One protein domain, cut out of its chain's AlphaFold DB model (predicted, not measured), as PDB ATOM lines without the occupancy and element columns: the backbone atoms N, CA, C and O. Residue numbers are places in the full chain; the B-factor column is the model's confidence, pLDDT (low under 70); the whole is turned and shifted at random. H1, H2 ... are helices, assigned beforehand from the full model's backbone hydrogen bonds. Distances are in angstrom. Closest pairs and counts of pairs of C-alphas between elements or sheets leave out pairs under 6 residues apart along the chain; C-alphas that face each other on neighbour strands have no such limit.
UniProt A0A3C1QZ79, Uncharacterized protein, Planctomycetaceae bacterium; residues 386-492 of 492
ATOM      1  N   PHE A 386     -11.017 -14.657  40.119       96.62
ATOM      2  CA  PHE A 386     -10.827 -13.215  39.982       96.62
ATOM      3  C   PHE A 386     -12.144 -12.456  39.744       96.62
ATOM      4  O   PHE A 386     -12.321 -11.361  40.275       96.62
ATOM      5  N   ARG A 387     -13.103 -13.032  39.006       95.69
ATOM      6  CA  ARG A 387     -14.403 -12.386  38.760       95.69
ATOM      7  C   ARG A 387     -15.251 -12.360  40.025       95.69
ATOM      8  O   ARG A 387     -15.945 -11.382  40.278       95.69
ATOM      9  N   GLU A 388     -15.192 -13.402  40.844       96.31
ATOM     10  CA  GLU A 388     -15.828 -13.372  42.161       96.31
ATOM     11  C   GLU A 388     -15.165 -12.340  43.077       96.31
ATOM     12  O   GLU A 388     -15.858 -11.565  43.739       96.31
ATOM     13  N   PHE A 389     -13.832 -12.265  43.066       97.62
ATOM     14  CA  PHE A 389     -13.076 -11.267  43.813       97.62
ATOM     15  C   PHE A 389     -13.487  -9.832  43.452       97.62
ATOM     16  O   PHE A 389     -13.672  -9.011  44.359       97.62
ATOM     17  N   THR A 390     -13.694  -9.512  42.167       97.44
ATOM     18  CA  THR A 390     -14.133  -8.158  41.785       97.44
ATOM     19  C   THR A 390     -15.486  -7.813  42.403       97.44
ATOM     20  O   THR A 390     -15.633  -6.715  42.941       97.44
ATOM     21  N   LEU A 391     -16.441  -8.747  42.440       97.19
ATOM     22  CA  LEU A 391     -17.719  -8.564  43.137       97.19
ATOM     23  C   LEU A 391     -17.515  -8.426  44.654       97.19
ATOM     24  O   LEU A 391     -18.033  -7.494  45.272       97.19
ATOM     25  N   ALA A 392     -16.722  -9.312  45.255       97.44
ATOM     26  CA  ALA A 392     -16.480  -9.369  46.697       97.44
ATOM     27  C   ALA A 392     -15.712  -8.162  47.258       97.44
ATOM     28  O   ALA A 392     -15.742  -7.934  48.467       97.44
ATOM     29  N   SER A 393     -15.062  -7.370  46.401       97.81
ATOM     30  CA  SER A 393     -14.411  -6.110  46.782       97.81
ATOM     31  C   SER A 393     -15.393  -4.942  46.981       97.81
ATOM     32  O   SER A 393     -15.090  -3.987  47.699       97.81
ATOM     33  N   MET A 394     -16.597  -5.010  46.400       97.50
ATOM     34  CA  MET A 394     -17.576  -3.910  46.427       97.50
ATOM     35  C   MET A 394     -18.042  -3.513  47.840       97.50
ATOM     36  O   MET A 394     -18.172  -2.314  48.088       97.50
ATOM     37  N   PRO A 395     -18.244  -4.445  48.797       97.88
ATOM     38  CA  PRO A 395     -18.533  -4.115  50.195       97.88
ATOM     39  C   PRO A 395     -17.502  -3.196  50.863       97.88
ATOM     40  O   PRO A 395     -17.885  -2.337  51.657       97.88
ATOM     41  N   TYR A 396     -16.210  -3.322  50.533       98.06
ATOM     42  CA  TYR A 396     -15.204  -2.374  51.016       98.06
ATOM     43  C   TYR A 396     -15.435  -0.985  50.408       98.06
ATOM     44  O   TYR A 396     -15.511   0.002  51.142       98.06
ATOM     45  N   PHE A 397     -15.596  -0.909  49.082       97.50
ATOM     46  CA  PHE A 397     -15.774   0.368  48.392       97.50
ATOM     47  C   PHE A 397     -17.023   1.103  48.871       97.50
ATOM     48  O   PHE A 397     -16.927   2.266  49.243       97.50
ATOM     49  N   VAL A 398     -18.176   0.433  48.975       96.94
ATOM     50  CA  VAL A 398     -19.400   1.078  49.477       96.94
ATOM     51  C   VAL A 398     -19.230   1.591  50.914       96.94
ATOM     52  O   VAL A 398     -19.732   2.666  51.236       96.94
ATOM     53  N   ALA A 399     -18.484   0.883  51.772       98.06
ATOM     54  CA  ALA A 399     -18.231   1.305  53.148       98.06
ATOM     55  C   ALA A 399     -17.307   2.535  53.230       98.06
ATOM     56  O   ALA A 399     -17.600   3.477  53.971       98.06
ATOM     57  N   ALA A 400     -16.231   2.562  52.437       97.00
ATOM     58  CA  ALA A 400     -15.331   3.714  52.332       97.00
ATOM     59  C   ALA A 400     -16.066   4.953  51.793       97.00
ATOM     60  O   ALA A 400     -16.049   6.019  52.408       97.00
ATOM     61  N   ILE A 401     -16.823   4.785  50.709       94.69
ATOM     62  CA  ILE A 401     -17.585   5.861  50.063       94.69
ATOM     63  C   ILE A 401     -18.682   6.384  50.987       94.69
ATOM     64  O   ILE A 401     -18.943   7.589  51.030       94.69
ATOM     65  N   ARG A 402     -19.319   5.501  51.765       95.62
ATOM     66  CA  ARG A 402     -20.310   5.896  52.766       95.62
ATOM     67  C   ARG A 402     -19.683   6.724  53.882       95.62
ATOM     68  O   ARG A 402     -20.257   7.749  54.245       95.62
ATOM     69  N   PHE A 403     -18.521   6.317  54.396       96.81
ATOM     70  CA  PHE A 403     -17.772   7.093  55.387       96.81
ATOM     71  C   PHE A 403     -17.447   8.498  54.865       96.81
ATOM     72  O   PHE A 403     -17.741   9.493  55.528       96.81
ATOM     73  N   GLU A 404     -16.899   8.581  53.653       94.94
ATOM     74  CA  GLU A 404     -16.539   9.844  53.005       94.94
ATOM     75  C   GLU A 404     -17.769  10.722  52.758       94.94
ATOM     76  O   GLU A 404     -17.747  11.912  53.062       94.94
ATOM     77  N   SER A 405     -18.868  10.131  52.283       92.94
ATOM     78  CA  SER A 405     -20.129  10.836  52.028       92.94
ATOM     79  C   SER A 405     -20.734  11.422  53.299       92.94
ATOM     80  O   SER A 405     -21.156  12.571  53.287       92.94
ATOM     81  N   LEU A 406     -20.741  10.677  54.408       93.88
ATOM     82  CA  LEU A 406     -21.263  11.178  55.684       93.88
ATOM     83  C   LEU A 406     -20.506  12.424  56.160       93.88
ATOM     84  O   LEU A 406     -21.115  13.367  56.657       93.88
ATOM     85  N   ARG A 407     -19.184  12.453  55.964       93.44
ATOM     86  CA  ARG A 407     -18.345  13.612  56.309       93.44
ATOM     87  C   ARG A 407     -18.437  14.751  55.293       93.44
ATOM     88  O   ARG A 407     -18.210  15.906  55.645       93.44
ATOM     89  N   ALA A 408     -18.746  14.429  54.039       89.75
ATOM     90  CA  ALA A 408     -19.046  15.403  52.994       89.75
ATOM     91  C   ALA A 408     -20.316  16.195  53.318       89.75
ATOM     92  O   ALA A 408     -20.338  17.417  53.197       89.75
ATOM     93  N   GLU A 409     -21.363  15.468  53.712       91.25
ATOM     94  CA  GLU A 409     -22.684  15.996  54.055       91.25
ATOM     95  C   GLU A 409     -22.643  16.828  55.335       91.25
ATOM     96  O   GLU A 409     -23.267  17.884  55.406       91.25
ATOM     97  N   ASP A 410     -21.878  16.369  56.326       93.00
ATOM     98  CA  ASP A 410     -21.668  17.060  57.589       93.00
ATOM     99  C   ASP A 410     -20.196  16.964  58.014       93.00
ATOM    100  O   ASP A 410     -19.713  15.929  58.474       93.00
ATOM    101  N   ARG A 411     -19.475  18.088  57.924       87.44
ATOM    102  CA  ARG A 411     -18.053  18.181  58.309       87.44
ATOM    103  C   ARG A 411     -17.809  17.917  59.802       87.44
ATOM    104  O   ARG A 411     -16.672  17.646  60.202       87.44
ATOM    105  N   THR A 412     -18.845  18.009  60.634       89.06
ATOM    106  CA  THR A 412     -18.780  17.698  62.068       89.06
ATOM    107  C   THR A 412     -19.038  16.224  62.364       89.06
ATOM    108  O   THR A 412     -18.727  15.765  63.463       89.06
ATOM    109  N   ALA A 413     -19.523  15.451  61.386       92.12
ATOM    110  CA  ALA A 413     -19.779  14.033  61.564       92.12
ATOM    111  C   ALA A 413     -18.486  13.268  61.887       92.12
ATOM    112  O   ALA A 413     -17.434  13.443  61.258       92.12
ATOM    113  N   ARG A 414     -18.586  12.369  62.868       92.94
ATOM    114  CA  ARG A 414     -17.537  11.422  63.269       92.94
ATOM    115  C   ARG A 414     -18.069   9.991  63.179       92.94
ATOM    116  O   ARG A 414     -18.258   9.342  64.209       92.94
ATOM    117  N   PRO A 415     -18.397   9.496  61.969       95.56
ATOM    118  CA  PRO A 415     -18.765   8.096  61.820       95.56
ATOM    119  C   PRO A 415     -17.602   7.208  62.277       95.56
ATOM    120  O   PRO A 415     -16.436   7.593  62.174       95.56
ATOM    121  N   GLY A 416     -17.917   6.012  62.771       96.50
ATOM    122  CA  GLY A 416     -16.892   5.004  63.018       96.50
ATOM    123  C   GLY A 416     -16.169   4.661  61.719       96.50
ATOM    124  O   GLY A 416     -16.740   4.824  60.638       96.50
ATOM    125  N   PHE A 417     -14.921   4.204  61.804       98.25
ATOM    126  CA  PHE A 417     -14.126   3.930  60.606       98.25
ATOM    127  C   PHE A 417     -14.859   2.985  59.630       98.25
ATOM    128  O   PHE A 417     -15.505   2.024  60.055       98.25
ATOM    129  N   LEU A 418     -14.816   3.306  58.328       98.00
ATOM    130  CA  LEU A 418     -15.602   2.647  57.264       98.00
ATOM    131  C   LEU A 418     -17.114   2.589  57.557       98.00
ATOM    132  O   LEU A 418     -17.789   1.610  57.238       98.00
ATOM    133  N   ALA A 419     -17.623   3.638  58.211       97.38
ATOM    134  CA  ALA A 419     -19.018   3.831  58.593       97.38
ATOM    135  C   ALA A 419     -19.620   2.628  59.336       97.38
ATOM    136  O   ALA A 419     -20.810   2.346  59.196       97.38
ATOM    137  N   TRP A 420     -18.820   1.914  60.139       95.94
ATOM    138  CA  TRP A 420     -19.259   0.672  60.786       95.94
ATOM    139  C   TRP A 420     -20.540   0.870  61.621       95.94
ATOM    140  O   TRP A 420     -21.397  -0.014  61.697       95.94
ATOM    141  N   ASN A 421     -20.691   2.049  62.232       95.25
ATOM    142  CA  ASN A 421     -21.826   2.397  63.078       95.25
ATOM    143  C   ASN A 421     -23.104   2.751  62.291       95.25
ATOM    144  O   ASN A 421     -24.142   2.924  62.925       95.25
ATOM    145  N   ASP A 422     -23.079   2.788  60.951       96.88
ATOM    146  CA  ASP A 422     -24.272   2.905  60.102       96.88
ATOM    147  C   ASP A 422     -25.018   1.549  60.046       96.88
ATOM    148  O   ASP A 422     -24.532   0.576  59.453       96.88
ATOM    149  N   PRO A 423     -26.213   1.424  60.661       96.44
ATOM    150  CA  PRO A 423     -26.952   0.162  60.679       96.44
ATOM    151  C   PRO A 423     -27.447  -0.266  59.293       96.44
ATOM    152  O   PRO A 423     -27.562  -1.465  59.025       96.44
ATOM    153  N   SER A 424     -27.734   0.695  58.411       96.62
ATOM    154  CA  SER A 424     -28.238   0.420  57.065       96.62
ATOM    155  C   SER A 424     -27.138  -0.181  56.199       96.62
ATOM    156  O   SER A 424     -27.376  -1.187  55.529       96.62
ATOM    157  N   LEU A 425     -25.918   0.360  56.292       97.56
ATOM    158  CA  LEU A 425     -24.732  -0.204  55.644       97.56
ATOM    159  C   LEU A 425     -24.478  -1.647  56.104       97.56
ATOM    160  O   LEU A 425     -24.329  -2.543  55.273       97.56
ATOM    161  N   ARG A 426     -24.492  -1.899  57.421       97.44
ATOM    162  CA  ARG A 426     -24.280  -3.251  57.968       97.44
ATOM    163  C   ARG A 426     -25.305  -4.259  57.452       97.44
ATOM    164  O   ARG A 426     -24.923  -5.369  57.090       97.44
ATOM    165  N   LYS A 427     -26.583  -3.871  57.387       97.38
ATOM    166  CA  LYS A 427     -27.668  -4.725  56.880       97.38
ATOM    167  C   LYS A 427     -27.514  -5.032  55.388       97.38
ATOM    168  O   LYS A 427     -27.741  -6.165  54.967       97.38
ATOM    169  N   VAL A 428     -27.132  -4.034  54.593       97.44
ATOM    170  CA  VAL A 428     -26.867  -4.198  53.157       97.44
ATOM    171  C   VAL A 428     -25.699  -5.155  52.925       97.44
ATOM    172  O   VAL A 428     -25.830  -6.089  52.138       97.44
ATOM    173  N   ILE A 429     -24.592  -4.983  53.653       97.88
ATOM    174  CA  ILE A 429     -23.422  -5.862  53.537       97.88
ATOM    175  C   ILE A 429     -23.753  -7.280  54.001       97.88
ATOM    176  O   ILE A 429     -23.386  -8.235  53.334       97.88
ATOM    177  N   GLU A 430     -24.517  -7.450  55.079       97.75
ATOM    178  CA  GLU A 430     -24.970  -8.777  55.504       97.75
ATOM    179  C   GLU A 430     -25.783  -9.501  54.426       97.75
ATOM    180  O   GLU A 430     -25.522 -10.670  54.143       97.75
ATOM    181  N   ARG A 431     -26.721  -8.808  53.776       97.38
ATOM    182  CA  ARG A 431     -27.475  -9.379  52.657       97.38
ATOM    183  C   ARG A 431     -26.571  -9.702  51.464       97.38
ATOM    184  O   ARG A 431     -26.730 -10.754  50.854       97.38
ATOM    185  N   PHE A 432     -25.624  -8.822  51.145       97.62
ATOM    186  CA  PHE A 432     -24.654  -9.041  50.073       97.62
ATOM    187  C   PHE A 432     -23.849 -10.325  50.316       97.62
ATOM    188  O   PHE A 432     -23.721 -11.163  49.426       97.62
ATOM    189  N   GLU A 433     -23.356 -10.515  51.542       96.69
ATOM    190  CA  GLU A 433     -22.617 -11.715  51.940       96.69
ATOM    191  C   GLU A 433     -23.450 -12.986  51.785       96.69
ATOM    192  O   GLU A 433     -22.940 -13.986  51.287       96.69
ATOM    193  N   GLN A 434     -24.724 -12.952  52.181       95.94
ATOM    194  CA  GLN A 434     -25.634 -14.090  52.027       95.94
ATOM    195  C   GLN A 434     -25.825 -14.460  50.553       95.94
ATOM    196  O   GLN A 434     -25.795 -15.639  50.202       95.94
ATOM    197  N   GLU A 435     -25.985 -13.465  49.681       94.38
ATOM    198  CA  GLU A 435     -26.139 -13.684  48.243       94.38
ATOM    199  C   GLU A 435     -24.871 -14.243  47.589       94.38
ATOM    200  O   GLU A 435     -24.975 -15.122  46.727       94.38
ATOM    201  N   LEU A 436     -23.693 -13.767  48.001       92.38
ATOM    202  CA  LEU A 436     -22.410 -14.283  47.525       92.38
ATOM    203  C   LEU A 436     -22.165 -15.712  48.033       92.38
ATOM    204  O   LEU A 436     -21.845 -16.601  47.253       92.38
ATOM    205  N   SER A 437     -22.406 -15.982  49.317       92.88
ATOM    206  CA  SER A 437     -22.259 -17.331  49.875       92.88
ATOM    207  C   SER A 437     -23.245 -18.339  49.277       92.88
ATOM    208  O   SER A 437     -22.895 -19.507  49.111       92.88
ATOM    209  N   ALA A 438     -24.450 -17.911  48.895       91.38
ATOM    210  CA  ALA A 438     -25.394 -18.769  48.180       91.38
ATOM    211  C   ALA A 438     -24.868 -19.196  46.798       91.38
ATOM    212  O   ALA A 438     -25.138 -20.316  46.375       91.38
ATOM    213  N   LEU A 439     -24.103 -18.338  46.111       84.12
ATOM    214  CA  LEU A 439     -23.412 -18.709  44.875       84.12
ATOM    215  C   LEU A 439     -22.309 -19.731  45.158       84.12
ATOM    216  O   LEU A 439     -22.287 -20.783  44.525       84.12
ATOM    217  N   GLN A 440     -21.435 -19.450  46.127       87.25
ATOM    218  CA  GLN A 440     -20.317 -20.332  46.484       87.25
ATOM    219  C   GLN A 440     -20.798 -21.751  46.823       87.25
ATOM    220  O   GLN A 440     -20.170 -22.739  46.449       87.25
ATOM    221  N   ALA A 441     -21.967 -21.869  47.461       90.12
ATOM    222  CA  ALA A 441     -22.588 -23.152  47.786       90.12
ATOM    223  C   ALA A 441     -22.994 -23.991  46.558       90.12
ATOM    224  O   ALA A 441     -23.171 -25.200  46.683       90.12
ATOM    225  N   THR A 442     -23.132 -23.384  45.375       86.69
ATOM    226  CA  THR A 442     -23.384 -24.117  44.122       86.69
ATOM    227  C   THR A 442     -22.122 -24.776  43.554       86.69
ATOM    228  O   THR A 442     -22.234 -25.631  42.680       86.69
ATOM    229  N   GLY A 443     -20.931 -24.386  44.029       80.69
ATOM    230  CA  GLY A 443     -19.636 -24.867  43.534       80.69
ATOM    231  C   GLY A 443     -19.255 -24.365  42.136       80.69
ATOM    232  O   GLY A 443     -18.236 -24.793  41.599       80.69
ATOM    233  N   GLY A 444     -20.063 -23.487  41.533       79.69
ATOM    234  CA  GLY A 444     -19.757 -22.875  40.242       79.69
ATOM    235  C   GLY A 444     -18.658 -21.820  40.363       79.69
ATOM    236  O   GLY A 444     -18.690 -21.010  41.287       79.69
ATOM    237  N   ARG A 445     -17.723 -21.808  39.407       87.38
ATOM    238  CA  ARG A 445     -16.737 -20.732  39.251       87.38
ATOM    239  C   ARG A 445     -17.227 -19.706  38.229       87.38
ATOM    240  O   ARG A 445     -17.685 -20.076  37.147       87.38
ATOM    241  N   LEU A 446     -17.148 -18.427  38.572       90.88
ATOM    242  CA  LEU A 446     -17.532 -17.314  37.707       90.88
ATOM    243  C   LEU A 446     -16.541 -17.088  36.567       90.88
ATOM    244  O   LEU A 446     -16.960 -16.657  35.493       90.88
ATOM    245  N   ASP A 447     -15.260 -17.393  36.748       86.25
ATOM    246  CA  ASP A 447     -14.253 -17.326  35.683       86.25
ATOM    247  C   ASP A 447     -14.556 -18.275  34.510       86.25
ATOM    248  O   ASP A 447     -14.272 -17.944  33.361       86.25
ATOM    249  N   GLN A 448     -15.222 -19.396  34.786       86.88
ATOM    250  CA  GLN A 448     -15.700 -20.372  33.802       86.88
ATOM    251  C   GLN A 448     -17.131 -20.100  33.318       86.88
ATOM    252  O   GLN A 448     -17.594 -20.735  32.369       86.88
ATOM    253  N   ALA A 449     -17.850 -19.182  33.963       88.12
ATOM    254  CA  ALA A 449     -19.225 -18.862  33.610       88.12
ATOM    255  C   ALA A 449     -19.310 -17.919  32.395       88.12
ATOM    256  O   ALA A 449     -18.425 -17.091  32.130       88.12
ATOM    257  N   ASP A 450     -20.430 -18.007  31.672       89.00
ATOM    258  CA  ASP A 450     -20.770 -17.027  30.642       89.00
ATOM    259  C   ASP A 450     -21.015 -15.632  31.249       89.00
ATOM    260  O   ASP A 450     -21.255 -15.474  32.451       89.00
ATOM    261  N   ASP A 451     -20.934 -14.591  30.415       89.81
ATOM    262  CA  ASP A 451     -21.146 -13.213  30.882       89.81
ATOM    263  C   ASP A 451     -22.562 -13.003  31.413       89.81
ATOM    264  O   ASP A 451     -22.748 -12.346  32.431       89.81
ATOM    265  N   ALA A 452     -23.558 -13.671  30.826       91.69
ATOM    266  CA  ALA A 452     -24.939 -13.564  31.277       91.69
ATOM    267  C   ALA A 452     -25.134 -14.040  32.729       91.69
ATOM    268  O   ALA A 452     -25.966 -13.493  33.458       91.69
ATOM    269  N   THR A 453     -24.409 -15.071  33.169       91.69
ATOM    270  CA  THR A 453     -24.456 -15.558  34.554       91.69
ATOM    271  C   THR A 453     -23.817 -14.569  35.513       91.69
ATOM    272  O   THR A 453     -24.415 -14.263  36.549       91.69
ATOM    273  N   PHE A 454     -22.654 -14.031  35.148       93.12
ATOM    274  CA  PHE A 454     -22.002 -12.978  35.915       93.12
ATOM    275  C   PHE A 454     -22.893 -11.736  36.027       93.12
ATOM    276  O   PHE A 454     -23.147 -11.269  37.134       93.12
ATOM    277  N   ASP A 455     -23.460 -11.265  34.917       94.00
ATOM    278  CA  ASP A 455     -24.294 -10.063  34.864       94.00
ATOM    279  C   ASP A 455     -25.560 -10.195  35.715       94.00
ATOM    280  O   ASP A 455     -25.940  -9.260  36.422       94.00
ATOM    281  N   ARG A 456     -26.208 -11.371  35.714       93.94
ATOM    282  CA  ARG A 456     -27.366 -11.634  36.588       93.94
ATOM    283  C   ARG A 456     -26.994 -11.539  38.063       93.94
ATOM    284  O   ARG A 456     -27.754 -10.968  38.848       93.94
ATOM    285  N   LEU A 457     -25.848 -12.097  38.447       93.69
ATOM    286  CA  LEU A 457     -25.361 -12.015  39.819       93.69
ATOM    287  C   LEU A 457     -24.982 -10.575  40.182       93.69
ATOM    288  O   LEU A 457     -25.444 -10.072  41.206       93.69
ATOM    289  N   ALA A 458     -24.202  -9.903  39.334       95.94
ATOM    290  CA  ALA A 458     -23.786  -8.520  39.522       95.94
ATOM    291  C   ALA A 458     -24.999  -7.589  39.665       95.94
ATOM    292  O   ALA A 458     -25.039  -6.775  40.584       95.94
ATOM    293  N   ALA A 459     -26.044  -7.763  38.848       96.50
ATOM    294  CA  ALA A 459     -27.283  -6.991  38.947       96.50
ATOM    295  C   ALA A 459     -28.034  -7.225  40.272       96.50
ATOM    296  O   ALA A 459     -28.588  -6.280  40.848       96.50
ATOM    297  N   ARG A 460     -28.048  -8.467  40.776       95.94
ATOM    298  CA  ARG A 460     -28.662  -8.808  42.068       95.94
ATOM    299  C   ARG A 460     -27.899  -8.162  43.228       95.94
ATOM    300  O   ARG A 460     -28.501  -7.456  44.035       95.94
ATOM    301  N   LEU A 461     -26.574  -8.305  43.230       96.94
ATOM    302  CA  LEU A 461     -25.681  -7.699  44.217       96.94
ATOM    303  C   LEU A 461     -25.756  -6.164  44.188       96.94
ATOM    304  O   LEU A 461     -25.899  -5.538  45.238       96.94
ATOM    305  N   ARG A 462     -25.773  -5.554  42.997       96.19
ATOM    306  CA  ARG A 462     -26.003  -4.112  42.805       96.19
ATOM    307  C   ARG A 462     -27.307  -3.657  43.450       96.19
ATOM    308  O   ARG A 462     -27.327  -2.668  44.174       96.19
ATOM    309  N   SER A 463     -28.395  -4.393  43.221       96.31
ATOM    310  CA  SER A 463     -29.711  -4.068  43.793       96.31
ATOM    311  C   SER A 463     -29.695  -4.101  45.324       96.31
ATOM    312  O   SER A 463     -30.389  -3.316  45.968       96.31
ATOM    313  N   THR A 464     -28.877  -4.976  45.910       96.62
ATOM    314  CA  THR A 464     -28.646  -5.025  47.356       96.62
ATOM    315  C   THR A 464     -27.871  -3.804  47.860       96.62
ATOM    316  O   THR A 464     -28.223  -3.281  48.916       96.62
ATOM    317  N   LEU A 465     -26.879  -3.309  47.109       94.88
ATOM    318  CA  LEU A 465     -26.083  -2.123  47.469       94.88
ATOM    319  C   LEU A 465     -26.814  -0.786  47.252       94.88
ATOM    320  O   LEU A 465     -26.543   0.177  47.972       94.88
ATOM    321  N   MET A 466     -27.760  -0.739  46.310       93.38
ATOM    322  CA  MET A 466     -28.472   0.465  45.852       93.38
ATOM    323  C   MET A 466     -28.997   1.409  46.955       93.38
ATOM    324  O   MET A 466     -28.959   2.617  46.744       93.38
ATOM    325  N   PRO A 467     -29.471   0.944  48.133       93.12
ATOM    326  CA  PRO A 467     -29.930   1.856  49.185       93.12
ATOM    327  C   PRO A 467     -28.836   2.754  49.787       93.12
ATOM    328  O   PRO A 467     -29.164   3.741  50.441       93.12
ATOM    329  N   ILE A 468     -27.558   2.390  49.631       92.81
ATOM    330  CA  ILE A 468     -26.413   3.080  50.247       92.81
ATOM    331  C   ILE A 468     -25.390   3.535  49.206       92.81
ATOM    332  O   ILE A 468     -24.730   4.553  49.411       92.81
ATOM    333  N   ASP A 469     -25.250   2.792  48.110       89.44
ATOM    334  CA  ASP A 469     -24.276   3.087  47.071       89.44
ATOM    335  C   ASP A 469     -24.583   4.400  46.334       89.44
ATOM    336  O   ASP A 469     -25.701   4.659  45.894       89.44
ATOM    337  N   ARG A 470     -23.545   5.226  46.197       85.56
ATOM    338  CA  ARG A 470     -23.576   6.521  45.505       85.56
ATOM    339  C   ARG A 470     -22.609   6.599  44.330       85.56
ATOM    340  O   ARG A 470     -22.594   7.614  43.641       85.56
ATOM    341  N   ALA A 471     -21.806   5.560  44.115       85.44
ATOM    342  CA  ALA A 471     -20.792   5.519  43.069       85.44
ATOM    343  C   ALA A 471     -21.206   4.672  41.859       85.44
ATOM    344  O   ALA A 471     -20.455   4.599  40.890       85.44
ATOM    345  N   GLY A 472     -22.384   4.037  41.890       88.81
ATOM    346  CA  GLY A 472     -22.822   3.155  40.807       88.81
ATOM    347  C   GLY A 472     -21.967   1.889  40.734       88.81
ATOM    348  O   GLY A 472     -21.628   1.415  39.649       88.81
ATOM    349  N   LEU A 473     -21.582   1.351  41.891       92.44
ATOM    350  CA  LEU A 473     -20.860   0.094  41.997       92.44
ATOM    351  C   LEU A 473     -21.671  -1.015  41.319       92.44
ATOM    352  O   LEU A 473     -22.875  -1.158  41.528       92.44
ATOM    353  N   LEU A 474     -20.984  -1.811  40.501       93.62
ATOM    354  CA  LEU A 474     -21.550  -2.872  39.666       93.62
ATOM    355  C   LEU A 474     -22.511  -2.389  38.565       93.62
ATOM    356  O   LEU A 474     -23.255  -3.202  38.014       93.62
ATOM    357  N   ASP A 475     -22.523  -1.100  38.210       92.81
ATOM    358  CA  ASP A 475     -23.174  -0.650  36.976       92.81
ATOM    359  C   ASP A 475     -22.463  -1.261  35.753       92.81
ATOM    360  O   ASP A 475     -21.268  -1.015  35.594       92.81
ATOM    361  N   PRO A 476     -23.143  -2.019  34.871       90.69
ATOM    362  CA  PRO A 476     -22.534  -2.586  33.666       90.69
ATOM    363  C   PRO A 476     -21.869  -1.554  32.746       90.69
ATOM    364  O   PRO A 476     -20.927  -1.893  32.036       90.69
ATOM    365  N   ALA A 477     -22.332  -0.298  32.755       90.19
ATOM    366  CA  ALA A 477     -21.720   0.768  31.963       90.19
ATOM    367  C   ALA A 477     -20.356   1.214  32.519       90.19
ATOM    368  O   ALA A 477     -19.520   1.709  31.766       90.19
ATOM    369  N   ALA A 478     -20.133   1.040  33.825       89.00
ATOM    370  CA  ALA A 478     -18.891   1.402  34.498       89.00
ATOM    371  C   ALA A 478     -17.999   0.183  34.757       89.00
ATOM    372  O   ALA A 478     -16.788   0.270  34.618       89.00
ATOM    373  N   HIS A 479     -18.559  -0.969  35.118       90.62
ATOM    374  CA  HIS A 479     -17.794  -2.146  35.514       90.62
ATOM    375  C   HIS A 479     -16.988  -2.725  34.333       90.62
ATOM    376  O   HIS A 479     -17.555  -2.946  33.257       90.62
ATOM    377  N   PRO A 480     -15.682  -3.011  34.493       94.12
ATOM    378  CA  PRO A 480     -14.893  -2.994  35.732       94.12
ATOM    379  C   PRO A 480     -14.018  -1.728  35.910       94.12
ATOM    380  O   PRO A 480     -13.074  -1.732  36.696       94.12
ATOM    381  N   TYR A 481     -14.295  -0.650  35.177       94.94
ATOM    382  CA  TYR A 481     -13.508   0.584  35.114       94.94
ATOM    383  C   TYR A 481     -14.297   1.782  35.676       94.94
ATOM    384  O   TYR A 481     -14.947   2.542  34.957       94.94
ATOM    385  N   TYR A 482     -14.231   1.986  36.988       93.19
ATOM    386  CA  TYR A 482     -14.957   3.066  37.653       93.19
ATOM    387  C   TYR A 482     -14.176   4.379  37.566       93.19
ATOM    388  O   TYR A 482     -13.130   4.535  38.195       93.19
ATOM    389  N   LEU A 483     -14.717   5.343  36.812       82.38
ATOM    390  CA  LEU A 483     -14.121   6.670  36.601       82.38
ATOM    391  C   LEU A 483     -14.152   7.561  37.848       82.38
ATOM    392  O   LEU A 483     -13.318   8.456  37.980       82.38
ATOM    393  N   ARG A 484     -15.121   7.345  38.746       70.75
ATOM    394  CA  ARG A 484     -15.255   8.056  40.022       70.75
ATOM    395  C   ARG A 484     -15.880   7.128  41.053       70.75
ATOM    396  O   ARG A 484     -16.961   6.601  40.815       70.75
ATOM    397  N   SER A 485     -15.223   6.961  42.193       64.25
ATOM    398  CA  SER A 485     -15.801   6.283  43.353       64.25
ATOM    399  C   SER A 485     -15.784   7.145  44.613       64.25
ATOM    400  O   SER A 485     -16.644   6.958  45.458       64.25
ATOM    401  N   ALA A 486     -14.864   8.103  44.749       57.34
ATOM    402  CA  ALA A 486     -14.832   8.995  45.911       57.34
ATOM    403  C   ALA A 486     -16.082   9.893  45.979       57.34
ATOM    404  O   ALA A 486     -16.605  10.328  44.948       57.34
ATOM    405  N   ALA A 487     -16.543  10.201  47.197       51.59
ATOM    406  CA  ALA A 487     -17.613  11.179  47.393       51.59
ATOM    407  C   ALA A 487     -17.230  12.534  46.749       51.59
ATOM    408  O   ALA A 487     -16.042  12.868  46.715       51.59
ATOM    409  N   PRO A 488     -18.192  13.346  46.262       45.06
ATOM    410  CA  PRO A 488     -17.935  14.677  45.705       45.06
ATOM    411  C   PRO A 488     -17.533  15.673  46.810       45.06
ATOM    412  O   PRO A 488     -18.244  16.617  47.123       45.06
ATOM    413  N   THR A 489     -16.396  15.436  47.456       42.84
ATOM    414  CA  THR A 489     -15.755  16.321  48.437       42.84
ATOM    415  C   THR A 489     -14.553  17.040  47.844       42.84
ATOM    416  O   THR A 489     -14.136  18.060  48.384       42.84
ATOM    417  N   LYS A 490     -14.018  16.545  46.721       44.12
ATOM    418  CA  LYS A 490     -12.831  17.077  46.037       44.12
ATOM    419  C   LYS A 490     -13.170  18.227  45.062       44.12
ATOM    420  O   LYS A 490     -12.593  18.309  43.984       44.12
ATOM    421  N   GLN A 491     -14.104  19.120  45.413       31.69
ATOM    422  CA  GLN A 491     -14.193  20.426  44.740       31.69
ATOM    423  C   GLN A 491     -13.241  21.395  45.450       31.69
ATOM    424  O   GLN A 491     -13.291  21.515  46.674       31.69
ATOM    425  N   GLY A 492     -12.318  21.959  44.663       35.16
ATOM    426  CA  GLY A 492     -11.190  22.784  45.105       35.16
ATOM    427  C   GLY A 492     -11.564  24.022  45.902       35.16
ATOM    428  O   GLY A 492     -12.676  24.556  45.693       35.16
TER     429      GLY A 492
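What this domain is: This is residues 386 to 492 of the 492 residues of an uncharacterized protein of Planctomycetaceae bacterium (UniProt A0A3C1QZ79). Three helices, H1, H3 and H4, lie side by side with their centres in a triangle, and H2 follows H1 after a single residue, reaching beyond the three toward the other end of an elongated body. H3 runs back against the H1 and H2 row, H4 runs back against H3, and the long stretch of residues 466 to 492, with no named element, passes along the side of the helices away from H3. The printed part has 107 residues, with four named helices in the order H1, H2, H3, H4 and no named strand; the class is all helix, with 56 residues in the helices. It is compact, with a radius of gyration of the C-alphas of 14.8 A, and spans 47 by 28 by 19 A.

How they stand to each other: H3, residues 423 to 440, is the longest helix. It touches H4, residues 451 to 465, at a shallow tilt of 22 degrees, opposite ways; the closest C-alphas, of Phe 432 and Leu 461, are 6.1 A apart, and the two form a helical hairpin. H3 also only just touches H2, residues 394 to 409, with 3 pairs of C-alphas within 8 A, the closest being those of Pro 395 and Ile 429 at 6.2 A. This too is a helical hairpin, at a shallow tilt of 13 degrees, opposite ways, and H2 touches H3 with residues 395 to 399 alone. H1, residues 386 to 392, is close to H4 but not clearly touching it, at a shallow tilt of 18 degrees, the same way; the closest C-alphas, of Leu 391 and Ala 458, are 7.1 A apart. H1 is likewise close to H3 but not clearly touching, with the C-alphas of Ala 392 and Leu 436 closest at 7.7 A. H1 and H2 meet only through their link. In H1, H2, H3 and H4 every O i to N i+4 pair is within hydrogen-bond range.

Where its parts are: H3 is 25.8 A long, from C-alpha 423 at (-26.952, 0.162, 60.679) to C-alpha 440. H2 is 21.9 A long and H4 20.6 A, while H1 measures 9.6 A. H1 begins at C-alpha 386, (-10.827, -13.215, 39.982), and H4 ends at C-alpha 465, (-26.083, -2.123, 47.469).

The domain as a whole: The two C-alphas farthest apart, of Thr 442 and Gly 492, are 48.5 A apart. The printed part has no cut and ends at the chain's last residue. The link from H2 to H3, residues 410 to 422, is long. The mean pLDDT of the printed part is 89.7, and residues 485 to 492 are under 70.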